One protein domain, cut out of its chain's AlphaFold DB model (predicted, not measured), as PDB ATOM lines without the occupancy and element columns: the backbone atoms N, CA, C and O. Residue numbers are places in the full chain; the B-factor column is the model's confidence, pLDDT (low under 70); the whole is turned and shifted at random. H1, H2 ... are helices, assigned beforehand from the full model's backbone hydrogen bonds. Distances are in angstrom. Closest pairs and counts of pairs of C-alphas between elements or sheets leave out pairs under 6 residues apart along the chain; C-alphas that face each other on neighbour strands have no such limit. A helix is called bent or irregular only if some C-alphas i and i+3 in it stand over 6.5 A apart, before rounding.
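This is residues 2 to 102 of the 130 residues of an uncharacterized protein of Fructilactobacillus fructivorans (UniProt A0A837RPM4). Picture an open jaw of two long helical arms: H1 is one, and the hairpin of H2b and H3a is the other, with H2a crossing between them near the hinge. H3 is the longest helix; its second arm, H3b, comes beside the end of H1 and runs on past it, while residues 2 to 14 of H1 stick out free. The printed part has 101 residues with three named helices, H1, H2 and H3 in that order, and no named strand; the class is all helix. The whole is loose, with a radius of gyration of the C-alphas of 16.9 A, and elongated, spanning 53 by 30 by 17 A.

Find C-alpha 2 at (198.242, 172.016, 125.278); from there H1, residues 2 to 28, runs 39.0 A. Next comes H2, residues 35 to 57, by its hydrogen bonds one helix but bent, with C-alphas 45 and 48 7.0 A apart: its arms are H2a, residues 35 to 45, 15.2 A, and H2b, residues 48 to 57, 14.1 A. H3, residues 62 to 96, is likewise one helix by its hydrogen bonds but bent, with C-alphas 74 and 77 6.9 A apart: H3a, residues 62 to 74, covers 18.4 A, and H3b, residues 77 to 96, covers 28.4 A to C-alpha 96 at (143.181, 179.563, 127.515).

Look at residues 18 to 23 of H1, which alone touch H2a, about perpendicular at 75 degrees; the closest C-alphas, of Thr 19 and Leu 39, are 5.5 A apart. Residues 22 to 26 of H1 touch residues 80 to 84 of H3b, the same way at a shallow tilt of 31 degrees, closest at the C-alphas of Phe 26 and Val 84, 5.9 A. H2b and H3a form a helical hairpin, opposite ways at a shallow tilt of 15 degrees; H3a touches with residues 65 to 69 alone, and the closest C-alphas, of Leu 56 and Leu 65, are 6.8 A apart. H1 is apart from H2b and H3a. In H1, H2a, H2b, H3a and H3b every O i to N i+4 pair is within hydrogen-bond range.

The C-alphas farthest apart, of Leu 2 and His 98, are 57.0 A apart. The printed part has no cut; the link from H1 to H2 is short and that from H2 to H3 tight. Look for pLDDT under 70 at residues 72 to 74 and 97 to 102.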
ATOM      1  N   LEU A   2     199.073 172.420 124.131       79.88
ATOM      2  CA  LEU A   2     198.242 172.016 125.278       79.88
ATOM      3  C   LEU A   2     197.293 173.123 125.795       79.88
ATOM      4  O   LEU A   2     196.101 172.890 125.948       79.88
ATOM      5  N   TYR A   3     197.790 174.355 125.960       76.94
ATOM      6  CA  TYR A   3     196.972 175.501 126.390       76.94
ATOM      7  C   TYR A   3     195.839 175.859 125.419       76.94
ATOM      8  O   TYR A   3     194.755 176.238 125.847       76.94
ATOM      9  N   LEU A   4     196.067 175.702 124.111       74.50
ATOM     10  CA  LEU A   4     195.045 175.962 123.096       74.50
ATOM     11  C   LEU A   4     193.906 174.939 123.200       74.50
ATOM     12  O   LEU A   4     192.739 175.311 123.134       74.50
ATOM     13  N   ILE A   5     194.249 173.668 123.427       86.00
ATOM     14  CA  ILE A   5     193.277 172.585 123.621       86.00
ATOM     15  C   ILE A   5     192.409 172.865 124.850       86.00
ATOM     16  O   ILE A   5     191.188 172.761 124.768       86.00
ATOM     17  N   ILE A   6     193.020 173.285 125.962       86.38
ATOM     18  CA  ILE A   6     192.300 173.624 127.198       86.38
ATOM     19  C   ILE A   6     191.302 174.763 126.955       86.38
ATOM     20  O   ILE A   6     190.150 174.666 127.376       86.38
ATOM     21  N   ILE A   7     191.705 175.813 126.232       76.75
ATOM     22  CA  ILE A   7     190.823 176.945 125.913       76.75
ATOM     23  C   ILE A   7     189.631 176.480 125.068       76.75
ATOM     24  O   ILE A   7     188.487 176.774 125.414       76.75
ATOM     25  N   VAL A   8     189.871 175.709 124.007       78.06
ATOM     26  CA  VAL A   8     188.795 175.191 123.146       78.06
ATOM     27  C   VAL A   8     187.832 174.310 123.944       78.06
ATOM     28  O   VAL A   8     186.617 174.479 123.851       78.06
ATOM     29  N   PHE A   9     188.354 173.416 124.783       85.06
ATOM     30  CA  PHE A   9     187.524 172.532 125.595       85.06
ATOM     31  C   PHE A   9     186.704 173.308 126.636       85.06
ATOM     32  O   PHE A   9     185.525 173.026 126.832       85.06
ATOM     33  N   SER A  10     187.286 174.346 127.245       81.50
ATOM     34  CA  SER A  10     186.576 175.220 128.187       81.50
ATOM     35  C   SER A  10     185.414 175.975 127.533       81.50
ATOM     36  O   SER A  10     184.345 176.098 128.133       81.50
ATOM     37  N   MET A  11     185.575 176.411 126.277       80.81
ATOM     38  CA  MET A  11     184.498 177.040 125.509       80.81
ATOM     39  C   MET A  11     183.361 176.057 125.236       80.81
ATOM     40  O   MET A  11     182.199 176.408 125.423       80.81
ATOM     41  N   ILE A  12     183.689 174.819 124.855       83.88
ATOM     42  CA  ILE A  12     182.702 173.762 124.607       83.88
ATOM     43  C   ILE A  12     181.915 173.443 125.886       83.88
ATOM     44  O   ILE A  12     180.688 173.406 125.857       83.88
ATOM     45  N   ILE A  13     182.597 173.270 127.023       87.25
ATOM     46  CA  ILE A  13     181.938 173.021 128.314       87.25
ATOM     47  C   ILE A  13     181.012 174.184 128.681       87.25
ATOM     48  O   ILE A  13     179.854 173.960 129.023       87.25
ATOM     49  N   THR A  14     181.494 175.423 128.568       85.25
ATOM     50  CA  THR A  14     180.693 176.620 128.878       85.25
ATOM     51  C   THR A  14     179.452 176.699 127.990       85.25
ATOM     52  O   THR A  14     178.368 177.029 128.463       85.25
ATOM     53  N   PHE A  15     179.580 176.338 126.714       83.94
ATOM     54  CA  PHE A  15     178.462 176.285 125.777       83.94
ATOM     55  C   PHE A  15     177.397 175.256 126.193       83.94
ATOM     56  O   PHE A  15     176.198 175.545 126.161       83.94
ATOM     57  N   PHE A  16     177.817 174.075 126.651       88.31
ATOM     58  CA  PHE A  16     176.892 173.075 127.183       88.31
ATOM     59  C   PHE A  16     176.233 173.519 128.491       88.31
ATOM     60  O   PHE A  16     175.026 173.348 128.631       88.31
ATOM     61  N   LEU A  17     176.975 174.145 129.409       88.44
ATOM     62  CA  LEU A  17     176.406 174.712 130.638       88.44
ATOM     63  C   LEU A  17     175.321 175.749 130.321       88.44
ATOM     64  O   LEU A  17     174.214 175.642 130.833       88.44
ATOM     65  N   ARG A  18     175.569 176.658 129.370       87.19
ATOM     66  CA  ARG A  18     174.552 177.620 128.910       87.19
ATOM     67  C   ARG A  18     173.331 176.960 128.273       87.19
ATOM     68  O   ARG A  18     172.222 177.470 128.385       87.19
ATOM     69  N   THR A  19     173.516 175.818 127.616       88.62
ATOM     70  CA  THR A  19     172.392 175.031 127.088       88.62
ATOM     71  C   THR A  19     171.533 174.474 128.226       88.62
ATOM     72  O   THR A  19     170.305 174.513 128.147       88.62
ATOM     73  N   PHE A  20     172.165 173.994 129.302       89.75
ATOM     74  CA  PHE A  20     171.461 173.561 130.507       89.75
ATOM     75  C   PHE A  20     170.755 174.716 131.219       89.75
ATOM     76  O   PHE A  20     169.610 174.529 131.620       89.75
ATOM     77  N   ASP A  21     171.368 175.898 131.316       87.31
ATOM     78  CA  ASP A  21     170.745 177.088 131.920       87.31
ATOM     79  C   ASP A  21     169.418 177.439 131.234       87.31
ATOM     80  O   ASP A  21     168.410 177.690 131.896       87.31
ATOM     81  N   ILE A  22     169.385 177.391 129.896       87.88
ATOM     82  CA  ILE A  22     168.154 177.599 129.121       87.88
ATOM     83  C   ILE A  22     167.126 176.525 129.480       87.88
ATOM     84  O   ILE A  22     165.986 176.846 129.808       87.88
ATOM     85  N   MET A  23     167.526 175.252 129.462       90.44
ATOM     86  CA  MET A  23     166.631 174.139 129.785       90.44
ATOM     87  C   MET A  23     166.023 174.269 131.189       90.44
ATOM     88  O   MET A  23     164.830 174.022 131.366       90.44
ATOM     89  N   LEU A  24     166.827 174.674 132.176       88.38
ATOM     90  CA  LEU A  24     166.379 174.934 133.544       88.38
ATOM     91  C   LEU A  24     165.418 176.123 133.602       88.38
ATOM     92  O   LEU A  24     164.342 175.988 134.174       88.38
ATOM     93  N   SER A  25     165.732 177.222 132.916       87.88
ATOM     94  CA  SER A  25     164.886 178.423 132.893       87.88
ATOM     95  C   SER A  25     163.475 178.135 132.358       87.88
ATOM     96  O   SER A  25     162.487 178.635 132.890       87.88
ATOM     97  N   PHE A  26     163.349 177.289 131.330       86.19
ATOM     98  CA  PHE A  26     162.042 176.834 130.834       86.19
ATOM     99  C   PHE A  26     161.340 175.884 131.812       86.19
ATOM    100  O   PHE A  26     160.124 175.976 132.011       86.19
ATOM    101  N   ARG A  27     162.101 174.994 132.459       87.12
ATOM    102  CA  ARG A  27     161.573 174.061 133.457       87.12
ATOM    103  C   ARG A  27     161.007 174.784 134.679       87.12
ATOM    104  O   ARG A  27     159.966 174.356 135.171       87.12
ATOM    105  N   ASP A  28     161.624 175.880 135.111       87.56
ATOM    106  CA  ASP A  28     161.144 176.713 136.224       87.56
ATOM    107  C   ASP A  28     159.759 177.318 135.946       87.56
ATOM    108  O   ASP A  28     158.988 177.579 136.867       87.56
ATOM    109  N   ARG A  29     159.392 177.476 134.669       82.31
ATOM    110  CA  ARG A  29     158.054 177.897 134.226       82.31
ATOM    111  C   ARG A  29     157.128 176.733 133.854       82.31
ATOM    112  O   ARG A  29     156.093 176.952 133.239       82.31
ATOM    113  N   ASN A  30     157.474 175.499 134.227       83.00
ATOM    114  CA  ASN A  30     156.751 174.266 133.879       83.00
ATOM    115  C   ASN A  30     156.642 173.982 132.369       83.00
ATOM    116  O   ASN A  30     155.807 173.177 131.944       83.00
ATOM    117  N   ILE A  31     157.512 174.577 131.549       80.50
ATOM    118  CA  ILE A  31     157.572 174.326 130.108       80.50
ATOM    119  C   ILE A  31     158.628 173.250 129.856       80.50
ATOM    120  O   ILE A  31     159.808 173.414 130.166       80.50
ATOM    121  N   LYS A  32     158.212 172.113 129.291       84.88
ATOM    122  CA  LYS A  32     159.143 171.041 128.922       84.88
ATOM    123  C   LYS A  32     159.767 171.353 127.569       84.88
ATOM    124  O   LYS A  32     159.076 171.311 126.556       84.88
ATOM    125  N   ILE A  33     161.076 171.583 127.553       85.62
ATOM    126  CA  ILE A  33     161.854 171.688 126.317       85.62
ATOM    127  C   ILE A  33     162.902 170.581 126.254       85.62
ATOM    128  O   ILE A  33     163.433 170.149 127.279       85.62
ATOM    129  N   SER A  34     163.190 170.095 125.048       88.62
ATOM    130  CA  SER A  34     164.259 169.120 124.853       88.62
ATOM    131  C   SER A  34     165.631 169.798 124.948       88.62
ATOM    132  O   SER A  34     165.783 170.999 124.693       88.62
ATOM    133  N   PHE A  35     166.668 169.021 125.261       84.00
ATOM    134  CA  PHE A  35     168.045 169.518 125.234       84.00
ATOM    135  C   PHE A  35     168.444 170.033 123.839       84.00
ATOM    136  O   PHE A  35     169.113 171.055 123.714       84.00
ATOM    137  N   ILE A  36     167.981 169.363 122.777       88.62
ATOM    138  CA  ILE A  36     168.244 169.756 121.386       88.62
ATOM    139  C   ILE A  36     167.612 171.117 121.076       88.62
ATOM    140  O   ILE A  36     168.234 171.949 120.419       88.62
ATOM    141  N   ASP A  37     166.396 171.373 121.552       85.06
ATOM    142  CA  ASP A  37     165.735 172.660 121.318       85.06
ATOM    143  C   ASP A  37     166.343 173.775 122.174       85.06
ATOM    144  O   ASP A  37     166.468 174.909 121.709       85.06
ATOM    145  N   SER A  38     166.847 173.439 123.365       88.06
ATOM    146  CA  SER A  38     167.676 174.344 124.176       88.06
ATOM    147  C   SER A  38     168.954 174.740 123.422       88.06
ATOM    148  O   SER A  38     169.313 175.915 123.369       88.06
ATOM    149  N   LEU A  39     169.602 173.776 122.757       88.00
ATOM    150  CA  LEU A  39     170.798 174.003 121.943       88.00
ATOM    151  C   LEU A  39     170.497 174.899 120.733       88.00
ATOM    152  O   LEU A  39     171.236 175.842 120.451       88.00
ATOM    153  N   LYS A  40     169.387 174.642 120.026       87.44
ATOM    154  CA  LYS A  40     168.927 175.497 118.918       87.44
ATOM    155  C   LYS A  40     168.632 176.915 119.395       87.44
ATOM    156  O   LYS A  40     168.982 177.869 118.707       87.44
ATOM    157  N   THR A  41     168.023 177.052 120.568       86.25
ATOM    158  CA  THR A  41     167.731 178.347 121.191       86.25
ATOM    159  C   THR A  41     169.019 179.107 121.489       86.25
ATOM    160  O   THR A  41     169.153 180.261 121.085       86.25
ATOM    161  N   LEU A  42     170.012 178.447 122.093       88.88
ATOM    162  CA  LEU A  42     171.336 179.024 122.326       88.88
ATOM    163  C   LEU A  42     171.988 179.491 121.017       88.88
ATOM    164  O   LEU A  42     172.513 180.604 120.951       88.88
ATOM    165  N   LEU A  43     171.929 178.674 119.961       86.38
ATOM    166  CA  LEU A  43     172.457 179.024 118.640       86.38
ATOM    167  C   LEU A  43     171.733 180.226 118.027       86.38
ATOM    168  O   LEU A  43     172.388 181.098 117.465       86.38
ATOM    169  N   LEU A  44     170.407 180.309 118.143       85.44
ATOM    170  CA  LEU A  44     169.627 181.438 117.632       85.44
ATOM    171  C   LEU A  44     169.949 182.735 118.376       85.44
ATOM    172  O   LEU A  44     170.218 183.747 117.729       85.44
ATOM    173  N   LEU A  45     169.987 182.689 119.711       83.50
ATOM    174  CA  LEU A  45     170.330 183.841 120.551       83.50
ATOM    175  C   LEU A  45     171.759 184.330 120.278       83.50
ATOM    176  O   LEU A  45     172.003 185.532 120.199       83.50
ATOM    177  N   SER A  46     172.696 183.405 120.057       82.94
ATOM    178  CA  SER A  46     174.100 183.733 119.789       82.94
ATOM    179  C   SER A  46     174.416 184.044 118.325       82.94
ATOM    180  O   SER A  46     175.454 184.645 118.056       82.94
ATOM    181  N   LYS A  47     173.543 183.713 117.362       83.25
ATOM    182  CA  LYS A  47     173.803 183.890 115.920       83.25
ATOM    183  C   LYS A  47     174.131 185.335 115.558       83.25
ATOM    184  O   LYS A  47     175.154 185.593 114.923       83.25
ATOM    185  N   ASN A  48     173.281 186.274 115.972       74.62
ATOM    186  CA  ASN A  48     173.495 187.696 115.694       74.62
ATOM    187  C   ASN A  48     174.780 188.198 116.359       74.62
ATOM    188  O   ASN A  48     175.526 188.968 115.756       74.62
ATOM    189  N   GLN A  49     175.086 187.687 117.551       74.25
ATOM    190  CA  GLN A  49     176.301 188.040 118.266       74.25
ATOM    191  C   GLN A  49     177.561 187.519 117.578       74.25
ATOM    192  O   GLN A  49     178.544 188.250 117.496       74.25
ATOM    193  N   PHE A  50     177.553 186.295 117.047       78.88
ATOM    194  CA  PHE A  50     178.685 185.763 116.286       78.88
ATOM    195  C   PHE A  50     178.977 186.614 115.050       78.88
ATOM    196  O   PHE A  50     180.138 186.927 114.789       78.88
ATOM    197  N   VAL A  51     177.937 187.038 114.327       78.50
ATOM    198  CA  VAL A  51     178.078 187.916 113.155       78.50
ATOM    199  C   VAL A  51     178.647 189.279 113.557       78.50
ATOM    200  O   VAL A  51     179.604 189.750 112.942       78.50
ATOM    201  N   LEU A  52     178.110 189.893 114.615       74.88
ATOM    202  CA  LEU A  52     178.610 191.161 115.152       74.88
ATOM    203  C   LEU A  52     180.059 191.046 115.623       74.88
ATOM    204  O   LEU A  52     180.892 191.848 115.215       74.88
ATOM    205  N   CYS A  53     180.398 190.018 116.397       75.69
ATOM    206  CA  CYS A  53     181.763 189.792 116.863       75.69
ATOM    207  C   CYS A  53     182.727 189.580 115.699       75.69
ATOM    208  O   CYS A  53     183.811 190.151 115.715       75.69
ATOM    209  N   PHE A  54     182.339 188.819 114.673       79.75
ATOM    210  CA  PHE A  54     183.171 188.597 113.490       79.75
ATOM    211  C   PHE A  54     183.424 189.890 112.704       79.75
ATOM    212  O   PHE A  54     184.544 190.134 112.255       79.75
ATOM    213  N   ASN A  55     182.406 190.742 112.573       77.00
ATOM    214  CA  ASN A  55     182.534 192.038 111.910       77.00
ATOM    215  C   ASN A  55     183.382 193.019 112.731       77.00
ATOM    216  O   ASN A  55     184.265 193.672 112.179       77.00
ATOM    217  N   LEU A  56     183.165 193.081 114.047       77.56
ATOM    218  CA  LEU A  56     183.902 193.959 114.959       77.56
ATOM    219  C   LEU A  56     185.357 193.521 115.146       77.56
ATOM    220  O   LEU A  56     186.227 194.367 115.326       77.56
ATOM    221  N   PHE A  57     185.664 192.226 115.023       78.19
ATOM    222  CA  PHE A  57     187.043 191.728 115.051       78.19
ATOM    223  C   PHE A  57     187.910 192.350 113.949       78.19
ATOM    224  O   PHE A  57     189.112 192.526 114.127       78.19
ATOM    225  N   LYS A  58     187.304 192.681 112.802       77.69
ATOM    226  CA  LYS A  58     188.004 193.273 111.656       77.69
ATOM    227  C   LYS A  58     188.207 194.782 111.787       77.69
ATOM    228  O   LYS A  58     189.029 195.330 111.059       77.69
ATOM    229  N   THR A  59     187.460 195.453 112.662       77.31
ATOM    230  CA  THR A  59     187.380 196.922 112.702       77.31
ATOM    231  C   THR A  59     187.795 197.537 114.037       77.31
ATOM    232  O   THR A  59     188.218 198.690 114.049       77.31
ATOM    233  N   MET A  60     187.720 196.801 115.151       79.38
ATOM    234  CA  MET A  60     187.974 197.316 116.502       79.38
ATOM    235  C   MET A  60     189.268 196.795 117.130       79.38
ATOM    236  O   MET A  60     189.754 195.701 116.842       79.38
ATOM    237  N   LYS A  61     189.806 197.572 118.078       80.56
ATOM    238  CA  LYS A  61     190.919 197.137 118.932       80.56
ATOM    239  C   LYS A  61     190.441 196.062 119.913       80.56
ATOM    240  O   LYS A  61     189.343 196.144 120.459       80.56
ATOM    241  N   TRP A  62     191.314 195.106 120.238       77.00
ATOM    242  CA  TRP A  62     191.015 193.984 121.147       77.00
ATOM    243  C   TRP A  62     190.406 194.404 122.497       77.00
ATOM    244  O   TRP A  62     189.536 193.718 123.030       77.00
ATOM    245  N   LYS A  63     190.829 195.554 123.043       79.94
ATOM    246  CA  LYS A  63     190.304 196.103 124.304       79.94
ATOM    247  C   LYS A  63     188.806 196.432 124.220       79.94
ATOM    248  O   LYS A  63     188.065 196.111 125.145       79.94
ATOM    249  N   GLU A  64     188.370 197.035 123.118       77.56
ATOM    250  CA  GLU A  64     186.971 197.417 122.877       77.56
ATOM    251  C   GLU A  64     186.117 196.184 122.571       77.56
ATOM    252  O   GLU A  64     185.057 195.996 123.168       77.56
ATOM    253  N   LEU A  65     186.640 195.273 121.743       77.00
ATOM    254  CA  LEU A  65     185.994 193.994 121.450       77.00
ATOM    255  C   LEU A  65     185.759 193.166 122.724       77.00
ATOM    256  O   LEU A  65     184.691 192.582 122.898       77.00
ATOM    257  N   LYS A  66     186.733 193.143 123.644       75.88
ATOM    258  CA  LYS A  66     186.593 192.470 124.940       75.88
ATOM    259  C   LYS A  66     185.440 193.069 125.748       75.88
ATOM    260  O   LYS A  66     184.621 192.316 126.260       75.88
ATOM    261  N   SER A  67     185.346 194.396 125.827       73.69
ATOM    262  CA  SER A  67     184.249 195.073 126.534       73.69
ATOM    263  C   SER A  67     182.880 194.704 125.955       73.69
ATOM    264  O   SER A  67     181.950 194.404 126.702       73.69
ATOM    265  N   TYR A  68     182.772 194.652 124.626       74.31
ATOM    266  CA  TYR A  68     181.547 194.261 123.928       74.31
ATOM    267  C   TYR A  68     181.139 192.807 124.221       74.31
ATOM    268  O   TYR A  68     179.983 192.527 124.539       74.31
ATOM    269  N   LEU A  69     182.102 191.879 124.184       73.50
ATOM    270  CA  LEU A  69     181.884 190.470 124.524       73.50
ATOM    271  C   LEU A  69     181.422 190.283 125.977       73.50
ATOM    272  O   LEU A  69     180.526 189.480 126.231       73.50
ATOM    273  N   TYR A  70     182.004 191.031 126.920       73.50
ATOM    274  CA  TYR A  70     181.614 190.978 128.333       73.50
ATOM    275  C   TYR A  70     180.189 191.481 128.566       73.50
ATOM    276  O   TYR A  70     179.431 190.821 129.271       73.50
ATOM    277  N   SER A  71     179.811 192.609 127.956       72.12
ATOM    278  CA  SER A  71     178.445 193.137 128.058       72.12
ATOM    279  C   SER A  71     177.424 192.113 127.554       72.12
ATOM    280  O   SER A  71     176.459 191.807 128.250       72.12
ATOM    281  N   TYR A  72     177.685 191.482 126.409       69.25
ATOM    282  CA  TYR A  72     176.805 190.436 125.889       69.25
ATOM    283  C   TYR A  72     176.672 189.234 126.834       69.25
ATOM    284  O   TYR A  72     175.563 188.770 127.086       69.25
ATOM    285  N   LEU A  73     177.788 188.736 127.380       68.06
ATOM    286  CA  LEU A  73     177.767 187.612 128.322       68.06
ATOM    287  C   LEU A  73     176.970 187.932 129.589       68.06
ATOM    288  O   LEU A  73     176.301 187.046 130.113       68.06
ATOM    289  N   PHE A  74     177.027 189.182 130.053       67.94
ATOM    290  CA  PHE A  74     176.298 189.643 131.231       67.94
ATOM    291  C   PHE A  74     174.791 189.767 130.971       67.94
ATOM    292  O   PHE A  74     173.978 189.462 131.837       67.94
ATOM    293  N   HIS A  75     174.400 190.169 129.760       75.31
ATOM    294  CA  HIS A  75     172.991 190.310 129.387       75.31
ATOM    295  C   HIS A  75     172.361 189.022 128.837       75.31
ATOM    296  O   HIS A  75     171.158 188.995 128.585       75.31
ATOM    297  N   PHE A  76     173.137 187.947 128.670       78.81
ATOM    298  CA  PHE A  76     172.635 186.678 128.146       78.81
ATOM    299  C   PHE A  76     171.510 186.093 129.011       78.81
ATOM    300  O   PHE A  76     170.477 185.687 128.482       78.81
ATOM    301  N   ASP A  77     171.660 186.128 130.335       79.25
ATOM    302  CA  ASP A  77     170.652 185.601 131.265       79.25
ATOM    303  C   ASP A  77     169.339 186.393 131.185       79.25
ATOM    304  O   ASP A  77     168.245 185.831 131.265       79.25
ATOM    305  N   LEU A  78     169.435 187.703 130.933       79.81
ATOM    306  CA  LEU A  78     168.279 188.569 130.720       79.81
ATOM    307  C   LEU A  78     167.558 188.226 129.409       79.81
ATOM    308  O   LEU A  78     166.330 188.171 129.386       79.81
ATOM    309  N   LEU A  79     168.301 187.931 128.337       81.44
ATOM    310  CA  LEU A  79     167.725 187.477 127.067       81.44
ATOM    311  C   LEU A  79     167.003 186.134 127.216       81.44
ATOM    312  O   LEU A  79     165.906 185.971 126.683       81.44
ATOM    313  N   VAL A  80     167.588 185.191 127.959       84.38
ATOM    314  CA  VAL A  80     166.950 183.898 128.251       84.38
ATOM    315  C   VAL A  80     165.680 184.104 129.075       84.38
ATOM    316  O   VAL A  80     164.632 183.570 128.720       84.38
ATOM    317  N   THR A  81     165.737 184.933 130.117       83.81
ATOM    318  CA  THR A  81     164.576 185.257 130.963       83.81
ATOM    319  C   THR A  81     163.443 185.886 130.151       83.81
ATOM    320  O   THR A  81     162.281 185.495 130.293       83.81
ATOM    321  N   LEU A  82     163.769 186.832 129.266       83.44
ATOM    322  CA  LEU A  82     162.802 187.478 128.381       83.44
ATOM    323  C   LEU A  82     162.162 186.466 127.427       83.44
ATOM    324  O   LEU A  82     160.941 186.436 127.295       83.44
ATOM    325  N   LEU A  83     162.972 185.613 126.795       85.06
ATOM    326  CA  LEU A  83     162.487 184.581 125.884       85.06
ATOM    327  C   LEU A  83     161.530 183.616 126.589       85.06
ATOM    328  O   LEU A  83     160.440 183.359 126.085       85.06
ATOM    329  N   VAL A  84     161.923 183.105 127.756       85.25
ATOM    330  CA  VAL A  84     161.093 182.199 128.561       85.25
ATOM    331  C   VAL A  84     159.769 182.862 128.929       85.25
ATOM    332  O   VAL A  84     158.727 182.221 128.834       85.25
ATOM    333  N   SER A  85     159.796 184.146 129.296       81.19
ATOM    334  CA  SER A  85     158.587 184.902 129.639       81.19
ATOM    335  C   SER A  85     157.648 185.043 128.438       81.19
ATOM    336  O   SER A  85     156.463 184.767 128.564       81.19
ATOM    337  N   ILE A  86     158.171 185.380 127.251       82.56
ATOM    338  CA  ILE A  86     157.368 185.458 126.019       82.56
ATOM    339  C   ILE A  86     156.736 184.102 125.693       82.56
ATOM    340  O   ILE A  86     155.552 184.033 125.378       82.56
ATOM    341  N   VAL A  87     157.511 183.016 125.757       83.00
ATOM    342  CA  VAL A  87     156.996 181.677 125.435       83.00
ATOM    343  C   VAL A  87     155.947 181.235 126.451       83.00
ATOM    344  O   VAL A  87     154.959 180.626 126.054       83.00
ATOM    345  N   TYR A  88     156.135 181.558 127.729       82.00
ATOM    346  CA  TYR A  88     155.155 181.283 128.774       82.00
ATOM    347  C   TYR A  88     153.820 181.990 128.505       82.00
ATOM    348  O   TYR A  88     152.787 181.329 128.460       82.00
ATOM    349  N   GLU A  89     153.845 183.297 128.233       79.81
ATOM    350  CA  GLU A  89     152.637 184.073 127.909       79.81
ATOM    351  C   GLU A  89     151.916 183.521 126.671       79.81
ATOM    352  O   GLU A  89     150.690 183.418 126.636       79.81
ATOM    353  N   VAL A  90     152.676 183.112 125.649       79.12
ATOM    354  CA  VAL A  90     152.115 182.496 124.439       79.12
ATOM    355  C   VAL A  90     151.509 181.119 124.734       79.12
ATOM    356  O   VAL A  90     150.422 180.822 124.243       79.12
ATOM    357  N   ASP A  91     152.173 180.275 125.525       75.75
ATOM    358  CA  ASP A  91     151.663 178.952 125.912       75.75
ATOM    359  C   ASP A  91     150.379 179.064 126.750       75.75
ATOM    360  O   ASP A  91     149.412 178.336 126.514       75.75
ATOM    361  N   GLU A  92     150.323 180.019 127.679       76.25
ATOM    362  CA  GLU A  92     149.137 180.297 128.492       76.25
ATOM    363  C   GLU A  92     147.972 180.821 127.639       76.25
ATOM    364  O   GLU A  92     146.847 180.321 127.749       76.25
ATOM    365  N   ALA A  93     148.238 181.745 126.715       72.81
ATOM    366  CA  ALA A  93     147.263 182.239 125.746       72.81
ATOM    367  C   ALA A  93     146.665 181.129 124.867       72.81
ATOM    368  O   ALA A  93     145.448 181.060 124.670       72.81
ATOM    369  N   VAL A  94     147.513 180.228 124.359       75.06
ATOM    370  CA  VAL A  94     147.078 179.081 123.548       75.06
ATOM    371  C   VAL A  94     146.215 178.128 124.374       75.06
ATOM    372  O   VAL A  94     145.174 177.678 123.899       75.06
ATOM    373  N   LYS A  95     146.599 177.841 125.624       74.50
ATOM    374  CA  LYS A  95     145.827 176.963 126.520       74.50
ATOM    375  C   LYS A  95     144.473 177.548 126.914       74.50
ATOM    376  O   LYS A  95     143.518 176.797 127.096       74.50
ATOM    377  N   THR A  96     144.388 178.865 127.053       71.38
ATOM    378  CA  THR A  96     143.181 179.563 127.515       71.38
ATOM    379  C   THR A  96     142.266 180.029 126.378       71.38
ATOM    380  O   THR A  96     141.189 180.553 126.656       71.38
ATOM    381  N   ASN A  97     142.639 179.825 125.102       56.69
ATOM    382  CA  ASN A  97     141.940 180.389 123.931       56.69
ATOM    383  C   ASN A  97     141.702 181.909 124.050       56.69
ATOM    384  O   ASN A  97     140.772 182.471 123.464       56.69
ATOM    385  N   HIS A  98     142.541 182.593 124.823       54.28
ATOM    386  CA  HIS A  98     142.536 184.036 124.944       54.28
ATOM    387  C   HIS A  98     143.723 184.573 124.164       54.28
ATOM    388  O   HIS A  98     144.874 184.271 124.456       54.28
ATOM    389  N   VAL A  99     143.436 185.393 123.152       52.00
ATOM    390  CA  VAL A  99     144.460 186.271 122.589       52.00
ATOM    391  C   VAL A  99     144.863 187.194 123.740       52.00
ATOM    392  O   VAL A  99     143.981 187.889 124.255       52.00
ATOM    393  N   PRO A 100     146.132 187.205 124.182       46.09
ATOM    394  CA  PRO A 100     146.561 188.106 125.227       46.09
ATOM    395  C   PRO A 100     146.527 189.488 124.590       46.09
ATOM    396  O   PRO A 100     147.425 189.899 123.856       46.09
ATOM    397  N   ILE A 101     145.414 190.187 124.787       48.16
ATOM    398  CA  ILE A 101     145.348 191.606 124.508       48.16
ATOM    399  C   ILE A 101     146.317 192.192 125.522       48.16
ATOM    400  O   ILE A 101     146.003 192.241 126.710       48.16
ATOM    401  N   LEU A 102     147.504 192.585 125.056       44.22
ATOM    402  CA  LEU A 102     148.379 193.501 125.771       44.22
ATOM    403  C   LEU A 102     147.544 194.754 126.045       44.22
ATOM    404  O   LEU A 102     147.511 195.691 125.247       44.22
TER     405      LEU A 102